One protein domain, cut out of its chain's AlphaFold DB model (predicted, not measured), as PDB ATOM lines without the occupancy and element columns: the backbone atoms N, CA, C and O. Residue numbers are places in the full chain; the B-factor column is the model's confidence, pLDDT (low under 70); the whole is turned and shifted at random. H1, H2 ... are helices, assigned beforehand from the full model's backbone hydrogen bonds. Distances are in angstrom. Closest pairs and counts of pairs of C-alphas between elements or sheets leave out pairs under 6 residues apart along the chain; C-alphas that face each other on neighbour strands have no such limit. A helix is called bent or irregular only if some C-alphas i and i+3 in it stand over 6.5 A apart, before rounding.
ATOM      1  N   PHE A 362     -68.745 -19.904   3.356       43.25
ATOM      2  CA  PHE A 362     -67.990 -20.825   2.492       43.25
ATOM      3  C   PHE A 362     -66.609 -20.272   2.094       43.25
ATOM      4  O   PHE A 362     -65.622 -21.006   2.062       43.25
ATOM      5  N   SER A 363     -66.484 -18.957   1.859       47.62
ATOM      6  CA  SER A 363     -65.193 -18.349   1.490       47.62
ATOM      7  C   SER A 363     -64.184 -18.279   2.643       47.62
ATOM      8  O   SER A 363     -62.984 -18.135   2.393       47.62
ATOM      9  N   SER A 364     -64.652 -18.327   3.893       45.25
ATOM     10  CA  SER A 364     -63.801 -18.215   5.082       45.25
ATOM     11  C   SER A 364     -63.205 -19.571   5.464       45.25
ATOM     12  O   SER A 364     -61.991 -19.676   5.643       45.25
ATOM     13  N   THR A 365     -64.016 -20.632   5.430       48.53
ATOM     14  CA  THR A 365     -63.579 -22.024   5.595       48.53
ATOM     15  C   THR A 365     -62.727 -22.482   4.419       48.53
ATOM     16  O   THR A 365     -61.684 -23.087   4.643       48.53
ATOM     17  N   PHE A 366     -63.068 -22.113   3.178       47.12
ATOM     18  CA  PHE A 366     -62.252 -22.437   2.000       47.12
ATOM     19  C   PHE A 366     -60.884 -21.734   2.019       47.12
ATOM     20  O   PHE A 366     -59.869 -22.344   1.685       47.12
ATOM     21  N   ARG A 367     -60.811 -20.477   2.488       49.19
ATOM     22  CA  ARG A 367     -59.530 -19.764   2.671       49.19
ATOM     23  C   ARG A 367     -58.689 -20.322   3.818       49.19
ATOM     24  O   ARG A 367     -57.464 -20.279   3.715       49.19
ATOM     25  N   ALA A 368     -59.310 -20.844   4.874       50.22
ATOM     26  CA  ALA A 368     -58.609 -21.542   5.953       50.22
ATOM     27  C   ALA A 368     -58.069 -22.909   5.487       50.22
ATOM     28  O   ALA A 368     -56.913 -23.236   5.752       50.22
ATOM     29  N   LEU A 369     -58.857 -23.655   4.704       48.84
ATOM     30  CA  LEU A 369     -58.455 -24.935   4.111       48.84
ATOM     31  C   LEU A 369     -57.312 -24.767   3.099       48.84
ATOM     32  O   LEU A 369     -56.340 -25.513   3.147       48.84
ATOM     33  N   LEU A 370     -57.373 -23.740   2.243       51.22
ATOM     34  CA  LEU A 370     -56.306 -23.396   1.295       51.22
ATOM     35  C   LEU A 370     -55.002 -22.981   1.987       51.22
ATOM     36  O   LEU A 370     -53.923 -23.300   1.492       51.22
ATOM     37  N   ARG A 371     -55.076 -22.295   3.137       51.69
ATOM     38  CA  ARG A 371     -53.882 -21.905   3.907       51.69
ATOM     39  C   ARG A 371     -53.177 -23.111   4.531       51.69
ATOM     40  O   ARG A 371     -51.952 -23.170   4.486       51.69
ATOM     41  N   ASN A 372     -53.937 -24.085   5.029       52.94
ATOM     42  CA  ASN A 372     -53.382 -25.341   5.542       52.94
ATOM     43  C   ASN A 372     -52.884 -26.258   4.409       52.94
ATOM     44  O   ASN A 372     -51.838 -26.888   4.544       52.94
ATOM     45  N   ALA A 373     -53.566 -26.278   3.259       51.72
ATOM     46  CA  ALA A 373     -53.144 -27.040   2.084       51.72
ATOM     47  C   ALA A 373     -51.858 -26.490   1.436       51.72
ATOM     48  O   ALA A 373     -51.044 -27.272   0.952       51.72
ATOM     49  N   ALA A 374     -51.634 -25.171   1.461       52.38
ATOM     50  CA  ALA A 374     -50.427 -24.546   0.912       52.38
ATOM     51  C   ALA A 374     -49.151 -24.910   1.697       52.38
ATOM     52  O   ALA A 374     -48.096 -25.102   1.092       52.38
ATOM     53  N   GLY A 375     -49.249 -25.064   3.023       51.22
ATOM     54  CA  GLY A 375     -48.146 -25.563   3.853       51.22
ATOM     55  C   GLY A 375     -47.800 -27.021   3.536       51.22
ATOM     56  O   GLY A 375     -46.633 -27.357   3.341       51.22
ATOM     57  N   SER A 376     -48.813 -27.878   3.386       59.91
ATOM     58  CA  SER A 376     -48.619 -29.290   3.023       59.91
ATOM     59  C   SER A 376     -48.103 -29.474   1.592       59.91
ATOM     60  O   SER A 376     -47.245 -30.321   1.354       59.91
ATOM     61  N   ALA A 377     -48.566 -28.656   0.642       61.53
ATOM     62  CA  ALA A 377     -48.096 -28.682  -0.742       61.53
ATOM     63  C   ALA A 377     -46.602 -28.340  -0.842       61.53
ATOM     64  O   ALA A 377     -45.875 -29.018  -1.560       61.53
ATOM     65  N   TYR A 378     -46.125 -27.363  -0.062       63.22
ATOM     66  CA  TYR A 378     -44.704 -27.014   0.009       63.22
ATOM     67  C   TYR A 378     -43.832 -28.200   0.451       63.22
ATOM     68  O   TYR A 378     -42.821 -28.500  -0.185       63.22
ATOM     69  N   HIS A 379     -44.251 -28.927   1.491       61.28
ATOM     70  CA  HIS A 379     -43.522 -30.105   1.960       61.28
ATOM     71  C   HIS A 379     -43.561 -31.263   0.953       61.28
ATOM     72  O   HIS A 379     -42.531 -31.891   0.723       61.28
ATOM     73  N   ILE A 380     -44.700 -31.504   0.292       70.38
ATOM     74  CA  ILE A 380     -44.816 -32.517  -0.771       70.38
ATOM     75  C   ILE A 380     -43.901 -32.173  -1.951       70.38
ATOM     76  O   ILE A 380     -43.198 -33.048  -2.455       70.38
ATOM     77  N   THR A 381     -43.852 -30.904  -2.369       68.50
ATOM     78  CA  THR A 381     -42.953 -30.455  -3.439       68.50
ATOM     79  C   THR A 381     -41.491 -30.645  -3.053       68.50
ATOM     80  O   THR A 381     -40.729 -31.141  -3.872       68.50
ATOM     81  N   ILE A 382     -41.095 -30.329  -1.816       69.62
ATOM     82  CA  ILE A 382     -39.720 -30.562  -1.348       69.62
ATOM     83  C   ILE A 382     -39.376 -32.050  -1.342       69.62
ATOM     84  O   ILE A 382     -38.304 -32.417  -1.809       69.62
ATOM     85  N   VAL A 383     -40.264 -32.917  -0.851       74.94
ATOM     86  CA  VAL A 383     -40.017 -34.368  -0.826       74.94
ATOM     87  C   VAL A 383     -39.924 -34.934  -2.244       74.94
ATOM     88  O   VAL A 383     -39.021 -35.718  -2.523       74.94
ATOM     89  N   ALA A 384     -40.787 -34.493  -3.162       75.06
ATOM     90  CA  ALA A 384     -40.726 -34.885  -4.568       75.06
ATOM     91  C   ALA A 384     -39.449 -34.375  -5.259       75.06
ATOM     92  O   ALA A 384     -38.824 -35.119  -6.012       75.06
ATOM     93  N   LEU A 385     -39.024 -33.138  -4.972       69.81
ATOM     94  CA  LEU A 385     -37.792 -32.557  -5.512       69.81
ATOM     95  C   LEU A 385     -36.555 -33.293  -4.975       69.81
ATOM     96  O   LEU A 385     -35.679 -33.662  -5.749       69.81
ATOM     97  N   SER A 386     -36.518 -33.577  -3.671       69.56
ATOM     98  CA  SER A 386     -35.461 -34.364  -3.029       69.56
ATOM     99  C   SER A 386     -35.415 -35.798  -3.559       69.56
ATOM    100  O   SER A 386     -34.331 -36.306  -3.828       69.56
ATOM    101  N   GLY A 387     -36.570 -36.435  -3.777       77.56
ATOM    102  CA  GLY A 387     -36.664 -37.753  -4.410       77.56
ATOM    103  C   GLY A 387     -36.179 -37.742  -5.863       77.56
ATOM    104  O   GLY A 387     -35.446 -38.637  -6.274       77.56
ATOM    105  N   GLY A 388     -36.511 -36.695  -6.623       74.19
ATOM    106  CA  GLY A 388     -36.002 -36.483  -7.979       74.19
ATOM    107  C   GLY A 388     -34.484 -36.291  -8.015       74.19
ATOM    108  O   GLY A 388     -33.805 -36.929  -8.814       74.19
ATOM    109  N   ILE A 389     -33.930 -35.483  -7.105       71.94
ATOM    110  CA  ILE A 389     -32.479 -35.299  -6.951       71.94
ATOM    111  C   ILE A 389     -31.805 -36.628  -6.572       71.94
ATOM    112  O   ILE A 389     -30.800 -36.994  -7.177       71.94
ATOM    113  N   ALA A 390     -32.385 -37.392  -5.640       69.94
ATOM    114  CA  ALA A 390     -31.887 -38.706  -5.227       69.94
ATOM    115  C   ALA A 390     -31.864 -39.730  -6.374       69.94
ATOM    116  O   ALA A 390     -30.917 -40.506  -6.477       69.94
ATOM    117  N   LEU A 391     -32.863 -39.713  -7.262       75.38
ATOM    118  CA  LEU A 391     -32.924 -40.588  -8.439       75.38
ATOM    119  C   LEU A 391     -31.977 -40.152  -9.569       75.38
ATOM    120  O   LEU A 391     -31.513 -40.998 -10.333       75.38
ATOM    121  N   LEU A 392     -31.662 -38.858  -9.675       72.50
ATOM    122  CA  LEU A 392     -30.750 -38.310 -10.688       72.50
ATOM    123  C   LEU A 392     -29.268 -38.398 -10.280       72.50
ATOM    124  O   LEU A 392     -28.395 -38.453 -11.147       72.50
ATOM    125  N   LEU A 393     -28.977 -38.460  -8.978       70.88
ATOM    126  CA  LEU A 393     -27.623 -38.538  -8.418       70.88
ATOM    127  C   LEU A 393     -26.772 -39.711  -8.960       70.88
ATOM    128  O   LEU A 393     -25.622 -39.463  -9.314       70.88
ATOM    129  N   PRO A 394     -27.273 -40.958  -9.104       72.75
ATOM    130  CA  PRO A 394     -26.462 -42.077  -9.595       72.75
ATOM    131  C   PRO A 394     -26.048 -41.939 -11.068       72.75
ATOM    132  O   PRO A 394     -24.922 -42.283 -11.434       72.75
ATOM    133  N   ALA A 395     -26.947 -41.434 -11.919       72.81
ATOM    134  CA  ALA A 395     -26.662 -41.190 -13.332       72.81
ATOM    135  C   ALA A 395     -25.722 -39.988 -13.499       72.81
ATOM    136  O   ALA A 395     -24.711 -40.088 -14.197       72.81
ATOM    137  N   GLY A 396     -25.996 -38.896 -12.774       68.44
ATOM    138  CA  GLY A 396     -25.137 -37.715 -12.729       68.44
ATOM    139  C   GLY A 396     -23.730 -38.026 -12.215       68.44
ATOM    140  O   GLY A 396     -22.761 -37.556 -12.799       68.44
ATOM    141  N   ALA A 397     -23.590 -38.884 -11.199       66.88
ATOM    142  CA  ALA A 397     -22.292 -39.289 -10.657       66.88
ATOM    143  C   ALA A 397     -21.455 -40.096 -11.662       66.88
ATOM    144  O   ALA A 397     -20.261 -39.841 -11.804       66.88
ATOM    145  N   LYS A 398     -22.060 -41.033 -12.410       73.38
ATOM    146  CA  LYS A 398     -21.346 -41.780 -13.464       73.38
ATOM    147  C   LYS A 398     -20.903 -40.874 -14.611       73.38
ATOM    148  O   LYS A 398     -19.785 -41.003 -15.104       73.38
ATOM    149  N   GLN A 399     -21.767 -39.951 -15.021       71.19
ATOM    150  CA  GLN A 399     -21.476 -39.010 -16.099       71.19
ATOM    151  C   GLN A 399     -20.421 -37.977 -15.673       71.19
ATOM    152  O   GLN A 399     -19.523 -37.665 -16.452       71.19
ATOM    153  N   PHE A 400     -20.458 -37.542 -14.410       71.75
ATOM    154  CA  PHE A 400     -19.429 -36.709 -13.795       71.75
ATOM    155  C   PHE A 400     -18.081 -37.426 -13.719       71.75
ATOM    156  O   PHE A 400     -17.090 -36.843 -14.126       71.75
ATOM    157  N   LEU A 401     -18.023 -38.693 -13.292       69.88
ATOM    158  CA  LEU A 401     -16.772 -39.465 -13.254       69.88
ATOM    159  C   LEU A 401     -16.151 -39.645 -14.649       69.88
ATOM    160  O   LEU A 401     -14.937 -39.534 -14.802       69.88
ATOM    161  N   SER A 402     -16.977 -39.871 -15.678       74.94
ATOM    162  CA  SER A 402     -16.508 -39.954 -17.068       74.94
ATOM    163  C   SER A 402     -15.998 -38.614 -17.606       74.94
ATOM    164  O   SER A 402     -15.048 -38.594 -18.381       74.94
ATOM    165  N   PHE A 403     -16.640 -37.505 -17.237       73.94
ATOM    166  CA  PHE A 403     -16.193 -36.160 -17.595       73.94
ATOM    167  C   PHE A 403     -14.922 -35.773 -16.826       73.94
ATOM    168  O   PHE A 403     -13.979 -35.237 -17.400       73.94
ATOM    169  N   TRP A 404     -14.864 -36.106 -15.536       73.06
ATOM    170  CA  TRP A 404     -13.737 -35.820 -14.659       73.06
ATOM    171  C   TRP A 404     -12.468 -36.529 -15.128       73.06
ATOM    172  O   TRP A 404     -11.427 -35.884 -15.198       73.06
ATOM    173  N   SER A 405     -12.548 -37.791 -15.573       75.69
ATOM    174  CA  SER A 405     -11.363 -38.494 -16.092       75.69
ATOM    175  C   SER A 405     -10.766 -37.834 -17.346       75.69
ATOM    176  O   SER A 405      -9.552 -37.877 -17.538       75.69
ATOM    177  N   GLN A 406     -11.587 -37.167 -18.168       73.12
ATOM    178  CA  GLN A 406     -11.131 -36.413 -19.343       73.12
ATOM    179  C   GLN A 406     -10.527 -35.048 -18.978       73.12
ATOM    180  O   GLN A 406      -9.660 -34.541 -19.689       73.12
ATOM    181  N   VAL A 407     -10.990 -34.441 -17.885       74.25
ATOM    182  CA  VAL A 407     -10.629 -33.078 -17.471       74.25
ATOM    183  C   VAL A 407      -9.442 -33.049 -16.509       74.25
ATOM    184  O   VAL A 407      -8.611 -32.150 -16.610       74.25
ATOM    185  N   GLU A 408      -9.329 -34.032 -15.613       73.75
ATOM    186  CA  GLU A 408      -8.338 -34.084 -14.525       73.75
ATOM    187  C   GLU A 408      -6.887 -33.985 -15.023       73.75
ATOM    188  O   GLU A 408      -6.021 -33.438 -14.344       73.75
ATOM    189  N   HIS A 409      -6.621 -34.443 -16.248       74.56
ATOM    190  CA  HIS A 409      -5.276 -34.469 -16.824       74.56
ATOM    191  C   HIS A 409      -4.913 -33.181 -17.590       74.56
ATOM    192  O   HIS A 409      -3.774 -33.030 -18.035       74.56
ATOM    193  N   ASN A 410      -5.844 -32.226 -17.733       82.56
ATOM    194  CA  ASN A 410      -5.616 -30.947 -18.406       82.56
ATOM    195  C   ASN A 410      -5.676 -29.774 -17.412       82.56
ATOM    196  O   ASN A 410      -6.750 -29.311 -17.021       82.56
ATOM    197  N   LYS A 411      -4.499 -29.240 -17.055       78.00
ATOM    198  CA  LYS A 411      -4.349 -28.137 -16.089       78.00
ATOM    199  C   LYS A 411      -5.161 -26.884 -16.446       78.00
ATOM    200  O   LYS A 411      -5.676 -26.234 -15.543       78.00
ATOM    201  N   LEU A 412      -5.296 -26.544 -17.732       78.94
ATOM    202  CA  LEU A 412      -6.061 -25.363 -18.160       78.94
ATOM    203  C   LEU A 412      -7.565 -25.551 -17.927       78.94
ATOM    204  O   LEU A 412      -8.234 -24.628 -17.464       78.94
ATOM    205  N   SER A 413      -8.085 -26.750 -18.192       78.69
ATOM    206  CA  SER A 413      -9.493 -27.082 -17.951       78.69
ATOM    207  C   SER A 413      -9.830 -27.073 -16.459       78.69
ATOM    208  O   SER A 413     -10.900 -26.598 -16.084       78.69
ATOM    209  N   LEU A 414      -8.910 -27.542 -15.609       78.25
ATOM    210  CA  LEU A 414      -9.092 -27.550 -14.156       78.25
ATOM    211  C   LEU A 414      -9.210 -26.122 -13.595       78.25
ATOM    212  O   LEU A 414     -10.169 -25.820 -12.890       78.25
ATOM    213  N   ILE A 415      -8.298 -25.225 -13.996       79.94
ATOM    214  CA  ILE A 415      -8.312 -23.809 -13.588       79.94
ATOM    215  C   ILE A 415      -9.584 -23.109 -14.087       79.94
ATOM    216  O   ILE A 415     -10.227 -22.376 -13.337       79.94
ATOM    217  N   ALA A 416      -9.988 -23.347 -15.339       81.31
ATOM    218  CA  ALA A 416     -11.197 -22.743 -15.901       81.31
ATOM    219  C   ALA A 416     -12.472 -23.178 -15.156       81.31
ATOM    220  O   ALA A 416     -13.355 -22.354 -14.902       81.31
ATOM    221  N   ILE A 417     -12.566 -24.455 -14.772       84.44
ATOM    222  CA  ILE A 417     -13.692 -24.978 -13.990       84.44
ATOM    223  C   ILE A 417     -13.679 -24.400 -12.575       84.44
ATOM    224  O   ILE A 417     -14.722 -23.946 -12.112       84.44
ATOM    225  N   GLU A 418     -12.523 -24.350 -11.916       83.56
ATOM    226  CA  GLU A 418     -12.388 -23.788 -10.569       83.56
ATOM    227  C   GLU A 418     -12.807 -22.313 -10.528       83.56
ATOM    228  O   GLU A 418     -13.646 -21.930  -9.711       83.56
ATOM    229  N   MET A 419     -12.323 -21.498 -11.473       86.25
ATOM    230  CA  MET A 419     -12.734 -20.095 -11.596       86.25
ATOM    231  C   MET A 419     -14.238 -19.957 -11.855       86.25
ATOM    232  O   MET A 419     -14.897 -19.108 -11.256       86.25
ATOM    233  N   THR A 420     -14.805 -20.806 -12.716       83.62
ATOM    234  CA  THR A 420     -16.242 -20.774 -13.027       83.62
ATOM    235  C   THR A 420     -17.086 -21.138 -11.805       83.62
ATOM    236  O   THR A 420     -18.062 -20.451 -11.497       83.62
ATOM    237  N   VAL A 421     -16.700 -22.184 -11.069       87.56
ATOM    238  CA  VAL A 421     -17.376 -22.609  -9.835       87.56
ATOM    239  C   VAL A 421     -17.259 -21.533  -8.756       87.56
ATOM    240  O   VAL A 421     -18.259 -21.223  -8.110       87.56
ATOM    241  N   ALA A 422     -16.090 -20.906  -8.601       82.00
ATOM    242  CA  ALA A 422     -15.887 -19.809  -7.659       82.00
ATOM    243  C   ALA A 422     -16.804 -18.611  -7.971       82.00
ATOM    244  O   ALA A 422     -17.485 -18.110  -7.077       82.00
ATOM    245  N   VAL A 423     -16.901 -18.194  -9.239       87.19
ATOM    246  CA  VAL A 423     -17.796 -17.099  -9.663       87.19
ATOM    247  C   VAL A 423     -19.266 -17.442  -9.403       87.19
ATOM    248  O   VAL A 423     -20.011 -16.606  -8.885       87.19
ATOM    249  N   LEU A 424     -19.690 -18.672  -9.709       85.69
ATOM    250  CA  LEU A 424     -21.059 -19.127  -9.454       85.69
ATOM    251  C   LEU A 424     -21.381 -19.183  -7.955       85.69
ATOM    252  O   LEU A 424     -22.466 -18.763  -7.553       85.69
ATOM    253  N   LEU A 425     -20.443 -19.644  -7.123       83.62
ATOM    254  CA  LEU A 425     -20.593 -19.660  -5.665       83.62
ATOM    255  C   LEU A 425     -20.696 -18.248  -5.091       83.62
ATOM    256  O   LEU A 425     -21.577 -17.998  -4.272       83.62
ATOM    257  N   ILE A 426     -19.861 -17.313  -5.552       85.00
ATOM    258  CA  ILE A 426     -19.934 -15.904  -5.144       85.00
ATOM    259  C   ILE A 426     -21.293 -15.312  -5.529       85.00
ATOM    260  O   ILE A 426     -21.945 -14.675  -4.702       85.00
ATOM    261  N   ALA A 427     -21.764 -15.548  -6.757       81.06
ATOM    262  CA  ALA A 427     -23.069 -15.069  -7.209       81.06
ATOM    263  C   ALA A 427     -24.221 -15.663  -6.379       81.06
ATOM    264  O   ALA A 427     -25.126 -14.933  -5.970       81.06
ATOM    265  N   ALA A 428     -24.169 -16.965  -6.085       84.50
ATOM    266  CA  ALA A 428     -25.169 -17.653  -5.275       84.50
ATOM    267  C   ALA A 428     -25.173 -17.152  -3.822       84.50
ATOM    268  O   ALA A 428     -26.233 -16.802  -3.305       84.50
ATOM    269  N   LEU A 429     -24.009 -17.048  -3.177       80.19
ATOM    270  CA  LEU A 429     -23.879 -16.526  -1.814       80.19
ATOM    271  C   LEU A 429     -24.339 -15.069  -1.725       80.19
ATOM    272  O   LEU A 429     -25.076 -14.728  -0.802       80.19
ATOM    273  N   ASN A 430     -24.007 -14.234  -2.713       78.06
ATOM    274  CA  ASN A 430     -24.506 -12.860  -2.795       78.06
ATOM    275  C   ASN A 430     -26.026 -12.809  -2.960       78.06
ATOM    276  O   ASN A 430     -26.691 -11.991  -2.321       78.06
ATOM    277  N   PHE A 431     -26.600 -13.690  -3.784       83.12
ATOM    278  CA  PHE A 431     -28.047 -13.790  -3.943       83.12
ATOM    279  C   PHE A 431     -28.733 -14.233  -2.643       83.12
ATOM    280  O   PHE A 431     -29.719 -13.619  -2.233       83.12
ATOM    281  N   LEU A 432     -28.200 -15.252  -1.964       74.75
ATOM    282  CA  LEU A 432     -28.701 -15.718  -0.670       74.75
ATOM    283  C   LEU A 432     -28.593 -14.624   0.396       74.75
ATOM    284  O   LEU A 432     -29.585 -14.333   1.060       74.75
ATOM    285  N   HIS A 433     -27.435 -13.975   0.523       72.12
ATOM    286  CA  HIS A 433     -27.223 -12.880   1.468       72.12
ATOM    287  C   HIS A 433     -28.203 -11.727   1.216       72.12
ATOM    288  O   HIS A 433     -28.868 -11.261   2.142       72.12
ATOM    289  N   ARG A 434     -28.371 -11.321  -0.050       73.50
ATOM    290  CA  ARG A 434     -29.350 -10.305  -0.445       73.50
ATOM    291  C   ARG A 434     -30.776 -10.735  -0.108       73.50
ATOM    292  O   ARG A 434     -31.507  -9.954   0.482       73.50
ATOM    293  N   SER A 435     -31.152 -11.975  -0.406       72.12
ATOM    294  CA  SER A 435     -32.482 -12.518  -0.102       72.12
ATOM    295  C   SER A 435     -32.780 -12.529   1.403       72.12
ATOM    296  O   SER A 435     -33.871 -12.142   1.824       72.12
ATOM    297  N   PHE A 436     -31.805 -12.902   2.240       68.44
ATOM    298  CA  PHE A 436     -31.951 -12.842   3.697       68.44
ATOM    299  C   PHE A 436     -32.069 -11.407   4.208       68.44
ATOM    300  O   PHE A 436     -32.960 -11.120   5.010       68.44
ATOM    301  N   ARG A 437     -31.225 -10.494   3.714       65.75
ATOM    302  CA  ARG A 437     -31.288  -9.071   4.068       65.75
ATOM    303  C   ARG A 437     -32.624  -8.450   3.662       65.75
ATOM    304  O   ARG A 437     -33.255  -7.772   4.466       65.75
ATOM    305  N   ASP A 438     -33.093  -8.740   2.453       70.56
ATOM    306  CA  ASP A 438     -34.358  -8.232   1.925       70.56
ATOM    307  C   ASP A 438     -35.554  -8.791   2.721       70.56
ATOM    308  O   ASP A 438     -36.505  -8.061   3.000       70.56
ATOM    309  N   ARG A 439     -35.489 -10.047   3.194       70.56
ATOM    310  CA  ARG A 439     -36.489 -10.612   4.123       70.56
ATOM    311  C   ARG A 439     -36.479  -9.936   5.493       70.56
ATOM    312  O   ARG A 439     -37.553  -9.670   6.027       70.56
ATOM    313  N   ALA A 440     -35.307  -9.648   6.058       66.19
ATOM    314  CA  ALA A 440     -35.193  -8.948   7.338       66.19
ATOM    315  C   ALA A 440     -35.737  -7.509   7.249       66.19
ATOM    316  O   ALA A 440     -36.478  -7.062   8.129       66.19
ATOM    317  N   LEU A 441     -35.447  -6.812   6.145       69.88
ATOM    318  CA  LEU A 441     -36.002  -5.491   5.839       69.88
ATOM    319  C   LEU A 441     -37.523  -5.543   5.653       69.88
ATOM    320  O   LEU A 441     -38.233  -4.710   6.211       69.88
ATOM    321  N   ALA A 442     -38.044  -6.544   4.938       68.81
ATOM    322  CA  ALA A 442     -39.483  -6.730   4.760       68.81
ATOM    323  C   ALA A 442     -40.204  -7.038   6.086       68.81
ATOM    324  O   ALA A 442     -41.287  -6.505   6.340       68.81
ATOM    325  N   ALA A 443     -39.600  -7.852   6.958       70.06
ATOM    326  CA  ALA A 443     -40.126  -8.127   8.293       70.06
ATOM    327  C   ALA A 443     -40.135  -6.863   9.168       70.06
ATOM    328  O   ALA A 443     -41.137  -6.582   9.824       70.06
ATOM    329  N   SER A 444     -39.067  -6.061   9.108       72.50
ATOM    330  CA  SER A 444     -38.962  -4.782   9.823       72.50
ATOM    331  C   SER A 444     -39.990  -3.762   9.323       72.50
ATOM    332  O   SER A 444     -40.692  -3.148  10.125       72.50
ATOM    333  N   ALA A 445     -40.155  -3.638   8.002       72.94
ATOM    334  CA  ALA A 445     -41.176  -2.797   7.379       72.94
ATOM    335  C   ALA A 445     -42.589  -3.212   7.817       72.94
ATOM    336  O   ALA A 445     -43.381  -2.373   8.241       72.94
ATOM    337  N   THR A 446     -42.875  -4.517   7.814       69.81
ATOM    338  CA  THR A 446     -44.161  -5.059   8.276       69.81
ATOM    339  C   THR A 446     -44.380  -4.790   9.771       69.81
ATOM    340  O   THR A 446     -45.477  -4.404  10.174       69.81
ATOM    341  N   GLY A 447     -43.340  -4.930  10.600       67.62
ATOM    342  CA  GLY A 447     -43.379  -4.616  12.033       67.62
ATOM    343  C   GLY A 447     -43.660  -3.137  12.322       67.62
ATOM    344  O   GLY A 447     -44.429  -2.825  13.233       67.62
ATOM    345  N   ALA A 448     -43.114  -2.241  11.493       70.44
ATOM    346  CA  ALA A 448     -43.366  -0.800  11.529       70.44
ATOM    347  C   ALA A 448     -44.744  -0.397  10.961       70.44
ATOM    348  O   ALA A 448     -45.136   0.767  11.075       70.44
ATOM    349  N   GLY A 449     -45.488  -1.341  10.373       73.62
ATOM    350  CA  GLY A 449     -46.782  -1.106   9.733       73.62
ATOM    351  C   GLY A 449     -46.684  -0.586   8.296       73.62
ATOM    352  O   GLY A 449     -47.704  -0.204   7.736       73.62
TER     353      GLY A 449
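Overview. This is residues 362 to 449 of the 691 residues of the protein "GST N-terminal domain-containing protein" of Ephemera danica (UniProt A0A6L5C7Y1). Two long helices make a thin, open U with an empty middle: the bent first helix H1 forms one leg with its arm H1a, its shorter arm H1b turns toward the closed end, and H2 folds back from there as the other leg. The legs H1a and H2 stay apart, and the two helices come near each other only at the closed end, where H1b meets the beginning of H2. The printed part has 88 residues with two named helices, H1 then H2, no named strand, and the class all helix. It is extended, with a radius of gyration of the C-alphas of 21.6 A, and flat, spanning 66 by 34 by 12 A.

Along the chain. H1, residues 362 to 407, was assigned as one helix by its hydrogen bonds but is bent: C-alphas 391 and 394 are 6.7 A apart. Its arm H1a, residues 362 to 391, begins with C-alpha 362 at (-67.990, -20.825, 2.492), is 41.7 A long and has a kink of 25 degrees near residue 374. The arm H1b, residues 394 to 407, is 19.8 A long. H2, residues 411 to 447, is 53.5 A long and ends with C-alpha 447 at (-43.379, -4.616, 12.033).

Arrangement. H1a and H1b stand at a steep tilt of 47 degrees. H1b and H2 are close but not clearly touching; their closest C-alphas, of Val 407 and Ser 413, are 6.1 A apart. They run opposite ways at a steep tilt of 47 degrees. H1a and H2 are apart. Every O i to N i+4 pair is within hydrogen-bond range in H2, against 25 of 26 in H1a and 9 of 10 in H1b.

Size, cuts and confidence. The C-alphas farthest apart, of Phe 362 and His 409, are 67.0 A apart. The printed part has no cut, and the link from H1 to H2 is tight, with 3 residues. Residues 362 to 403 stand free, as do residues 418 to 449, of which 418 to 447 belong to H2. The mean pLDDT of the printed part is 70.4; 33 residues are under 70, among them 362 to 379.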